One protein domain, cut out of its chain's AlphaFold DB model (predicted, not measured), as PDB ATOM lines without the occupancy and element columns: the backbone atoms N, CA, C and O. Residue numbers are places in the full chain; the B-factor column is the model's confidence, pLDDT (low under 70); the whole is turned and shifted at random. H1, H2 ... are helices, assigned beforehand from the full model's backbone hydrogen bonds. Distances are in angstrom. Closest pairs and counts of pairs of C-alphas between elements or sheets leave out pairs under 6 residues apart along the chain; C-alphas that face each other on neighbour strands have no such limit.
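AT A GLANCE: This is residues 47 to 109 of the 159 residues of an uncharacterized protein of Chloroflexi bacterium HGW-Chloroflexi-3 (UniProt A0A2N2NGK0). What shape do these coordinates make? Two helices, H1 and H3, lie side by side and nearly parallel with a small space between them, H2 crosses one side of this pair, and H4 lies slantwise on its other side. A tail without a named helix, residues 99 to 109, runs on past H4 on the side away from H2. What is it built of, and how large is it? The printed part has 63 residues with four named helices, H1, H2, H3 and H4 in chain order, and no named strand, and its class is all helix. It is compact, with a radius of gyration of the C-alphas of 11.3 A, and rounded, spanning 31 by 30 by 19 A.

IN THESE COORDINATES: Where do the first helices lie? H1, residues 53 to 64, begins with C-alpha 53 at (13.027, -38.546, 17.499) and is 16.2 A long from first to last C-alpha. H2, residues 68 to 76, is 12.2 A long. Where are the other two? H3, residues 81 to 87, is 9.8 A long. H4, residues 92 to 98, is 10.0 A long and ends with C-alpha 98 at (14.996, -49.454, 12.377).

HOW THE PARTS SIT: How does H1 stand to H2 and H3? Residues 57 to 61 of H1 alone touch H2, closest at the C-alphas of Ala 61 and Val 68, 5.5 A apart, and the lines are only just about perpendicular at 73 degrees. H1 and H3 are close but not clearly touching, with their closest C-alphas, Leu 64 and Ala 85, 6.9 A apart, and run the same way at a shallow tilt of 10 degrees. What does H3 touch? H2 and H3 touch, closest at the C-alphas of Ile 75 and Ile 81, 6.9 A apart, and are about perpendicular at 83 degrees. H3 and H4 only just touch, with 3 pairs of C-alphas within 8 A, the closest being Ala 82 and Ile 95 at 6.6 A, at a steep tilt of 46 degrees, opposite ways. And H4? Residues 56 to 60 of H1 alone only just touch H4, with 3 pairs within 8 A, the closest C-alphas being Ala 59 and Leu 98 at 6.4 A, at a steep tilt of 55 degrees, opposite ways, while H2 and H4 are apart. What do the backbones show? Every O i to N i+4 pair is within hydrogen-bond range in H1, H2, H3 and H4.

THE WHOLE: How far does it reach? The two C-alphas farthest apart, those of Glu 77 and Ala 109, are 31.8 A apart. Is the printed part unbroken? It has no cut from 47 to 109, and the links H1 to H2, H2 to H3 and H3 to H4 are tight. Where is the model's confidence low? The mean pLDDT of the printed part is 72.5, and 21 residues are under 70: 47 to 52, 55, 93, 96 to 97 and 99 to 109.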
ATOM      1  N   ASP A  47      10.556 -28.088  19.773       57.41
ATOM      2  CA  ASP A  47      11.983 -28.150  20.103       57.41
ATOM      3  C   ASP A  47      12.898 -28.318  18.873       57.41
ATOM      4  O   ASP A  47      14.119 -28.424  18.998       57.41
ATOM      5  N   GLY A  48      12.331 -28.342  17.660       58.34
ATOM      6  CA  GLY A  48      13.073 -28.490  16.404       58.34
ATOM      7  C   GLY A  48      13.557 -29.917  16.118       58.34
ATOM      8  O   GLY A  48      14.320 -30.134  15.172       58.34
ATOM      9  N   LEU A  49      13.116 -30.895  16.910       63.50
ATOM     10  CA  LEU A  49      13.398 -32.315  16.706       63.50
ATOM     11  C   LEU A  49      12.386 -32.917  15.728       63.50
ATOM     12  O   LEU A  49      11.270 -32.429  15.583       63.50
ATOM     13  N   GLY A  50      12.763 -33.980  15.016       61.59
ATOM     14  CA  GLY A  50      11.812 -34.685  14.151       61.59
ATOM     15  C   GLY A  50      10.694 -35.335  14.973       61.59
ATOM     16  O   GLY A  50      10.961 -35.821  16.065       61.59
ATOM     17  N   LEU A  51       9.473 -35.425  14.429       59.19
ATOM     18  CA  LEU A  51       8.302 -36.019  15.117       59.19
ATOM     19  C   LEU A  51       8.492 -37.444  15.672       59.19
ATOM     20  O   LEU A  51       7.666 -37.894  16.453       59.19
ATOM     21  N   TYR A  52       9.526 -38.159  15.227       63.28
ATOM     22  CA  TYR A  52       9.824 -39.536  15.632       63.28
ATOM     23  C   TYR A  52      11.173 -39.657  16.344       63.28
ATOM     24  O   TYR A  52      11.805 -40.712  16.277       63.28
ATOM     25  N   HIS A  53      11.698 -38.558  16.894       72.31
ATOM     26  CA  HIS A  53      13.027 -38.546  17.499       72.31
ATOM     27  C   HIS A  53      13.140 -39.617  18.589       72.31
ATOM     28  O   HIS A  53      13.963 -40.519  18.458       72.31
ATOM     29  N   ASP A  54      12.252 -39.593  19.576       73.06
ATOM     30  CA  ASP A  54      12.330 -40.459  20.755       73.06
ATOM     31  C   ASP A  54      12.133 -41.940  20.404       73.06
ATOM     32  O   ASP A  54      12.862 -42.810  20.900       73.06
ATOM     33  N   GLU A  55      11.205 -42.258  19.495       69.31
ATOM     34  CA  GLU A  55      10.991 -43.640  19.061       69.31
ATOM     35  C   GLU A  55      12.166 -44.175  18.242       69.31
ATOM     36  O   GLU A  55      12.535 -45.343  18.392       69.31
ATOM     37  N   ILE A  56      12.774 -43.339  17.391       74.75
ATOM     38  CA  ILE A  56      13.995 -43.704  16.666       74.75
ATOM     39  C   ILE A  56      15.119 -43.959  17.670       74.75
ATOM     40  O   ILE A  56      15.772 -44.999  17.602       74.75
ATOM     41  N   MET A  57      15.337 -43.046  18.612       81.25
ATOM     42  CA  MET A  57      16.424 -43.158  19.582       81.25
ATOM     43  C   MET A  57      16.277 -44.412  20.446       81.25
ATOM     44  O   MET A  57      17.248 -45.149  20.617       81.25
ATOM     45  N   THR A  58      15.057 -44.726  20.883       80.12
ATOM     46  CA  THR A  58      14.757 -45.953  21.633       80.12
ATOM     47  C   THR A  58      15.009 -47.210  20.796       80.12
ATOM     48  O   THR A  58      15.673 -48.137  21.256       80.12
ATOM     49  N   ALA A  59      14.546 -47.246  19.540       79.81
ATOM     50  CA  ALA A  59      14.740 -48.406  18.668       79.81
ATOM     51  C   ALA A  59      16.226 -48.686  18.384       79.81
ATOM     52  O   ALA A  59      16.655 -49.841  18.351       79.81
ATOM     53  N   PHE A  60      17.026 -47.634  18.191       82.44
ATOM     54  CA  PHE A  60      18.469 -47.775  18.018       82.44
ATOM     55  C   PHE A  60      19.174 -48.134  19.330       82.44
ATOM     56  O   PHE A  60      20.064 -48.975  19.299       82.44
ATOM     57  N   ALA A  61      18.768 -47.578  20.471       86.69
ATOM     58  CA  ALA A  61      19.286 -47.959  21.785       86.69
ATOM     59  C   ALA A  61      19.126 -49.467  22.042       86.69
ATOM     60  O   ALA A  61      20.101 -50.156  22.348       86.69
ATOM     61  N   GLU A  62      17.928 -50.009  21.802       83.56
ATOM     62  CA  GLU A  62      17.649 -51.443  21.937       83.56
ATOM     63  C   GLU A  62      18.475 -52.299  20.967       83.56
ATOM     64  O   GLU A  62      19.037 -53.320  21.366       83.56
ATOM     65  N   ALA A  63      18.577 -51.885  19.700       81.31
ATOM     66  CA  ALA A  63      19.303 -52.639  18.679       81.31
ATOM     67  C   ALA A  63      20.827 -52.614  18.873       81.31
ATOM     68  O   ALA A  63      21.508 -53.582  18.534       81.31
ATOM     69  N   LEU A  64      21.361 -51.512  19.404       85.69
ATOM     70  CA  LEU A  64      22.790 -51.315  19.654       85.69
ATOM     71  C   LEU A  64      23.212 -51.802  21.046       85.69
ATOM     72  O   LEU A  64      24.406 -51.943  21.302       85.69
ATOM     73  N   GLY A  65      22.260 -52.045  21.952       87.56
ATOM     74  CA  GLY A  65      22.557 -52.302  23.363       87.56
ATOM     75  C   GLY A  65      23.195 -51.095  24.061       87.56
ATOM     76  O   GLY A  65      23.997 -51.271  24.977       87.56
ATOM     77  N   MET A  66      22.865 -49.887  23.600       88.38
ATOM     78  CA  MET A  66      23.349 -48.610  24.123       88.38
ATOM     79  C   MET A  66      22.214 -47.870  24.829       88.38
ATOM     80  O   MET A  66      21.041 -48.140  24.588       88.38
ATOM     81  N   THR A  67      22.549 -46.909  25.680       91.62
ATOM     82  CA  THR A  67      21.562 -45.956  26.207       91.62
ATOM     83  C   THR A  67      21.253 -44.869  25.177       91.62
ATOM     84  O   THR A  67      22.067 -44.580  24.292       91.62
ATOM     85  N   VAL A  68      20.076 -44.247  25.284       88.12
ATOM     86  CA  VAL A  68      19.696 -43.118  24.419       88.12
ATOM     87  C   VAL A  68      20.680 -41.965  24.609       88.12
ATOM     88  O   VAL A  68      21.158 -41.401  23.628       88.12
ATOM     89  N   GLU A  69      21.082 -41.701  25.850       90.50
ATOM     90  CA  GLU A  69      22.011 -40.636  26.216       90.50
ATOM     91  C   GLU A  69      23.394 -40.818  25.570       90.50
ATOM     92  O   GLU A  69      24.018 -39.851  25.131       90.50
ATOM     93  N   GLU A  70      23.889 -42.056  25.463       88.12
ATOM     94  CA  GLU A  70      25.153 -42.339  24.772       88.12
ATOM     95  C   GLU A  70      25.048 -42.106  23.259       88.12
ATOM     96  O   GLU A  70      26.010 -41.652  22.630       88.12
ATOM     97  N   ILE A  71      23.892 -42.407  22.664       86.44
ATOM     98  CA  ILE A  71      23.640 -42.141  21.245       86.44
ATOM     99  C   ILE A  71      23.538 -40.628  21.015       86.44
ATOM    100  O   ILE A  71      24.169 -40.120  20.087       86.44
ATOM    101  N   GLU A  72      22.828 -39.892  21.871       87.06
ATOM    102  CA  GLU A  72      22.726 -38.427  21.806       87.06
ATOM    103  C   GLU A  72      24.081 -37.743  21.971       87.06
ATOM    104  O   GLU A  72      24.394 -36.822  21.217       87.06
ATOM    105  N   ALA A  73      24.917 -38.216  22.898       89.81
ATOM    106  CA  ALA A  73      26.265 -37.690  23.085       89.81
ATOM    107  C   ALA A  73      27.103 -37.833  21.805       89.81
ATOM    108  O   ALA A  73      27.713 -36.864  21.346       89.81
ATOM    109  N   LYS A  74      27.060 -39.005  21.157       82.19
ATOM    110  CA  LYS A  74      27.719 -39.220  19.858       82.19
ATOM    111  C   LYS A  74      27.115 -38.325  18.763       82.19
ATOM    112  O   LYS A  74      27.846 -37.811  17.915       82.19
ATOM    113  N   ILE A  75      25.803 -38.089  18.771       85.00
ATOM    114  CA  ILE A  75      25.167 -37.168  17.816       85.00
ATOM    115  C   ILE A  75      25.631 -35.723  18.044       85.00
ATOM    116  O   ILE A  75      25.945 -35.022  17.080       85.00
ATOM    117  N   ALA A  76      25.759 -35.293  19.299       84.56
ATOM    118  CA  ALA A  76      26.272 -33.974  19.665       84.56
ATOM    119  C   ALA A  76      27.746 -33.778  19.260       84.56
ATOM    120  O   ALA A  76      28.153 -32.665  18.925       84.56
ATOM    121  N   GLU A  77      28.534 -34.856  19.213       83.50
ATOM    122  CA  GLU A  77      29.899 -34.869  18.662       83.50
ATOM    123  C   GLU A  77      29.943 -34.769  17.122       83.50
ATOM    124  O   GLU A  77      31.017 -34.608  16.536       83.50
ATOM    125  N   GLY A  78      28.787 -34.818  16.455       81.31
ATOM    126  CA  GLY A  78      28.644 -34.671  15.007       81.31
ATOM    127  C   GLY A  78      28.482 -35.988  14.246       81.31
ATOM    128  O   GLY A  78      28.501 -35.976  13.012       81.31
ATOM    129  N   PHE A  79      28.316 -37.120  14.938       77.44
ATOM    130  CA  PHE A  79      28.001 -38.386  14.280       77.44
ATOM    131  C   PHE A  79      26.520 -38.468  13.901       77.44
ATOM    132  O   PHE A  79      25.628 -37.999  14.599       77.44
ATOM    133  N   THR A  80      26.228 -39.129  12.787       83.00
ATOM    134  CA  THR A  80      24.854 -39.513  12.445       83.00
ATOM    135  C   THR A  80      24.506 -40.855  13.082       83.00
ATOM    136  O   THR A  80      25.367 -41.727  13.211       83.00
ATOM    137  N   ILE A  81      23.228 -41.084  13.387       78.69
ATOM    138  CA  ILE A  81      22.768 -42.365  13.948       78.69
ATOM    139  C   ILE A  81      23.133 -43.569  13.062       78.69
ATOM    140  O   ILE A  81      23.503 -44.629  13.554       78.69
ATOM    141  N   ALA A  82      23.147 -43.380  11.737       78.25
ATOM    142  CA  ALA A  82      23.574 -44.402  10.788       78.25
ATOM    143  C   ALA A  82      25.087 -44.679  10.839       78.25
ATOM    144  O   ALA A  82      25.501 -45.804  10.570       78.25
ATOM    145  N   GLN A  83      25.925 -43.681  11.147       78.44
ATOM    146  CA  GLN A  83      27.364 -43.890  11.355       78.44
ATOM    147  C   GLN A  83      27.630 -44.606  12.677       78.44
ATOM    148  O   GLN A  83      28.465 -45.506  12.703       78.44
ATOM    149  N   ILE A  84      26.898 -44.250  13.736       85.00
ATOM    150  CA  ILE A  84      26.970 -44.938  15.031       85.00
ATOM    151  C   ILE A  84      26.593 -46.409  14.835       85.00
ATOM    152  O   ILE A  84      27.380 -47.290  15.158       85.00
ATOM    153  N   ALA A  85      25.453 -46.679  14.199       81.38
ATOM    154  CA  ALA A  85      24.986 -48.042  13.979       81.38
ATOM    155  C   ALA A  85      25.923 -48.876  13.088       81.38
ATOM    156  O   ALA A  85      26.159 -50.046  13.376       81.38
ATOM    157  N   GLN A  86      26.512 -48.282  12.045       83.06
ATOM    158  CA  GLN A  86      27.531 -48.965  11.236       83.06
ATOM    159  C   GLN A  86      28.806 -49.266  12.033       83.06
ATOM    160  O   GLN A  86      29.415 -50.314  11.824       83.06
ATOM    161  N   ALA A  87      29.218 -48.365  12.930       84.88
ATOM    162  CA  ALA A  87      30.394 -48.565  13.773       84.88
ATOM    163  C   ALA A  87      30.191 -49.701  14.790       84.88
ATOM    164  O   ALA A  87      31.127 -50.458  15.039       84.88
ATOM    165  N   GLU A  88      28.971 -49.859  15.308       85.62
ATOM    166  CA  GLU A  88      28.590 -50.966  16.199       85.62
ATOM    167  C   GLU A  88      28.280 -52.276  15.440       85.62
ATOM    168  O   GLU A  88      28.040 -53.316  16.049       85.62
ATOM    169  N   GLY A  89      28.330 -52.261  14.102       83.25
ATOM    170  CA  GLY A  89      28.271 -53.464  13.272       83.25
ATOM    171  C   GLY A  89      26.923 -53.764  12.617       83.25
ATOM    172  O   GLY A  89      26.797 -54.823  12.002       83.25
ATOM    173  N   LEU A  90      25.942 -52.855  12.680       81.56
ATOM    174  CA  LEU A  90      24.700 -53.024  11.925       81.56
ATOM    175  C   LEU A  90      24.944 -52.812  10.432       81.56
ATOM    176  O   LEU A  90      25.569 -51.845   9.982       81.56
ATOM    177  N   THR A  91      24.371 -53.706   9.643       81.19
ATOM    178  CA  THR A  91      24.301 -53.578   8.195       81.19
ATOM    179  C   THR A  91      23.345 -52.458   7.793       81.19
ATOM    180  O   THR A  91      22.416 -52.079   8.508       81.19
ATOM    181  N   LEU A  92      23.524 -51.943   6.577       72.56
ATOM    182  CA  LEU A  92      22.626 -50.936   6.015       72.56
ATOM    183  C   LEU A  92      21.163 -51.414   5.945       72.56
ATOM    184  O   LEU A  92      20.253 -50.591   6.014       72.56
ATOM    185  N   GLU A  93      20.925 -52.719   5.790       69.88
ATOM    186  CA  GLU A  93      19.574 -53.290   5.800       69.88
ATOM    187  C   GLU A  93      18.949 -53.258   7.196       69.88
ATOM    188  O   GLU A  93      17.800 -52.837   7.327       69.88
ATOM    189  N   GLU A  94      19.711 -53.597   8.237       70.69
ATOM    190  CA  GLU A  94      19.259 -53.524   9.634       70.69
ATOM    191  C   GLU A  94      18.984 -52.077  10.054       70.69
ATOM    192  O   GLU A  94      17.930 -51.778  10.609       70.69
ATOM    193  N   ILE A  95      19.864 -51.144   9.685       73.50
ATOM    194  CA  ILE A  95      19.663 -49.708   9.942       73.50
ATOM    195  C   ILE A  95      18.387 -49.213   9.263       73.50
ATOM    196  O   ILE A  95      17.601 -48.474   9.853       73.50
ATOM    197  N   ARG A  96      18.144 -49.627   8.015       69.38
ATOM    198  CA  ARG A  96      16.910 -49.273   7.301       69.38
ATOM    199  C   ARG A  96      15.676 -49.865   7.966       69.38
ATOM    200  O   ARG A  96      14.650 -49.194   7.943       69.38
ATOM    201  N   ALA A  97      15.775 -51.064   8.539       69.75
ATOM    202  CA  ALA A  97      14.683 -51.716   9.254       69.75
ATOM    203  C   ALA A  97      14.282 -50.961  10.537       69.75
ATOM    204  O   ALA A  97      13.104 -50.983  10.900       69.75
ATOM    205  N   LEU A  98      15.224 -50.250  11.165       71.62
ATOM    206  CA  LEU A  98      14.996 -49.454  12.377       71.62
ATOM    207  C   LEU A  98      14.431 -48.052  12.110       71.62
ATOM    208  O   LEU A  98      13.871 -47.445  13.016       71.62
ATOM    209  N   MET A  99      14.548 -47.522  10.888       65.25
ATOM    210  CA  MET A  99      14.043 -46.178  10.581       65.25
ATOM    211  C   MET A  99      12.562 -46.189  10.160       65.25
ATOM    212  O   MET A  99      12.163 -47.047   9.358       65.25
ATOM    213  N   PRO A 100      11.751 -45.217  10.628       53.88
ATOM    214  CA  PRO A 100      10.345 -45.112  10.259       53.88
ATOM    215  C   PRO A 100      10.175 -44.786   8.770       53.88
ATOM    216  O   PRO A 100      11.032 -44.168   8.121       53.88
ATOM    217  N   VAL A 101       9.034 -45.204   8.213       44.88
ATOM    218  CA  VAL A 101       8.688 -44.948   6.810       44.88
ATOM    219  C   VAL A 101       8.425 -43.450   6.642       44.88
ATOM    220  O   VAL A 101       7.423 -42.927   7.109       44.88
ATOM    221  N   GLY A 102       9.359 -42.750   6.004       42.75
ATOM    222  CA  GLY A 102       9.308 -41.295   5.834       42.75
ATOM    223  C   GLY A 102      10.692 -40.658   5.763       42.75
ATOM    224  O   GLY A 102      10.888 -39.726   4.989       42.75
ATOM    225  N   LEU A 103      11.680 -41.221   6.471       40.62
ATOM    226  CA  LEU A 103      13.066 -40.735   6.419       40.62
ATOM    227  C   LEU A 103      13.822 -41.240   5.174       40.62
ATOM    228  O   LEU A 103      14.669 -40.549   4.619       40.62
ATOM    229  N   ASN A 104      13.471 -42.437   4.699       38.19
ATOM    230  CA  ASN A 104      13.929 -43.006   3.435       38.19
ATOM    231  C   ASN A 104      12.694 -43.318   2.588       38.19
ATOM    232  O   ASN A 104      11.945 -44.236   2.911       38.19
ATOM    233  N   GLY A 105      12.469 -42.549   1.522       37.44
ATOM    234  CA  GLY A 105      11.251 -42.528   0.696       37.44
ATOM    235  C   GLY A 105      10.848 -43.813  -0.048       37.44
ATOM    236  O   GLY A 105      10.189 -43.724  -1.080       37.44
ATOM    237  N   ALA A 106      11.212 -45.005   0.420       38.84
ATOM    238  CA  ALA A 106      10.722 -46.267  -0.109       38.84
ATOM    239  C   ALA A 106      10.981 -47.431   0.869       38.84
ATOM    240  O   ALA A 106      12.128 -47.755   1.160       38.84
ATOM    241  N   ARG A 107       9.908 -48.158   1.219       39.75
ATOM    242  CA  ARG A 107       9.914 -49.618   1.457       39.75
ATOM    243  C   ARG A 107      10.562 -50.162   2.739       39.75
ATOM    244  O   ARG A 107      11.217 -51.199   2.669       39.75
ATOM    245  N   ASN A 108      10.291 -49.600   3.916       40.41
ATOM    246  CA  ASN A 108      10.412 -50.425   5.123       40.41
ATOM    247  C   ASN A 108       9.078 -51.133   5.403       40.41
ATOM    248  O   ASN A 108       8.176 -50.560   6.005       40.41
ATOM    249  N   ALA A 109       8.955 -52.371   4.911       38.75
ATOM    250  CA  ALA A 109       7.771 -53.214   5.080       38.75
ATOM    251  C   ALA A 109       7.443 -53.524   6.551       38.75
ATOM    252  O   ALA A 109       6.270 -53.669   6.883       38.75
TER     253      ALA A 109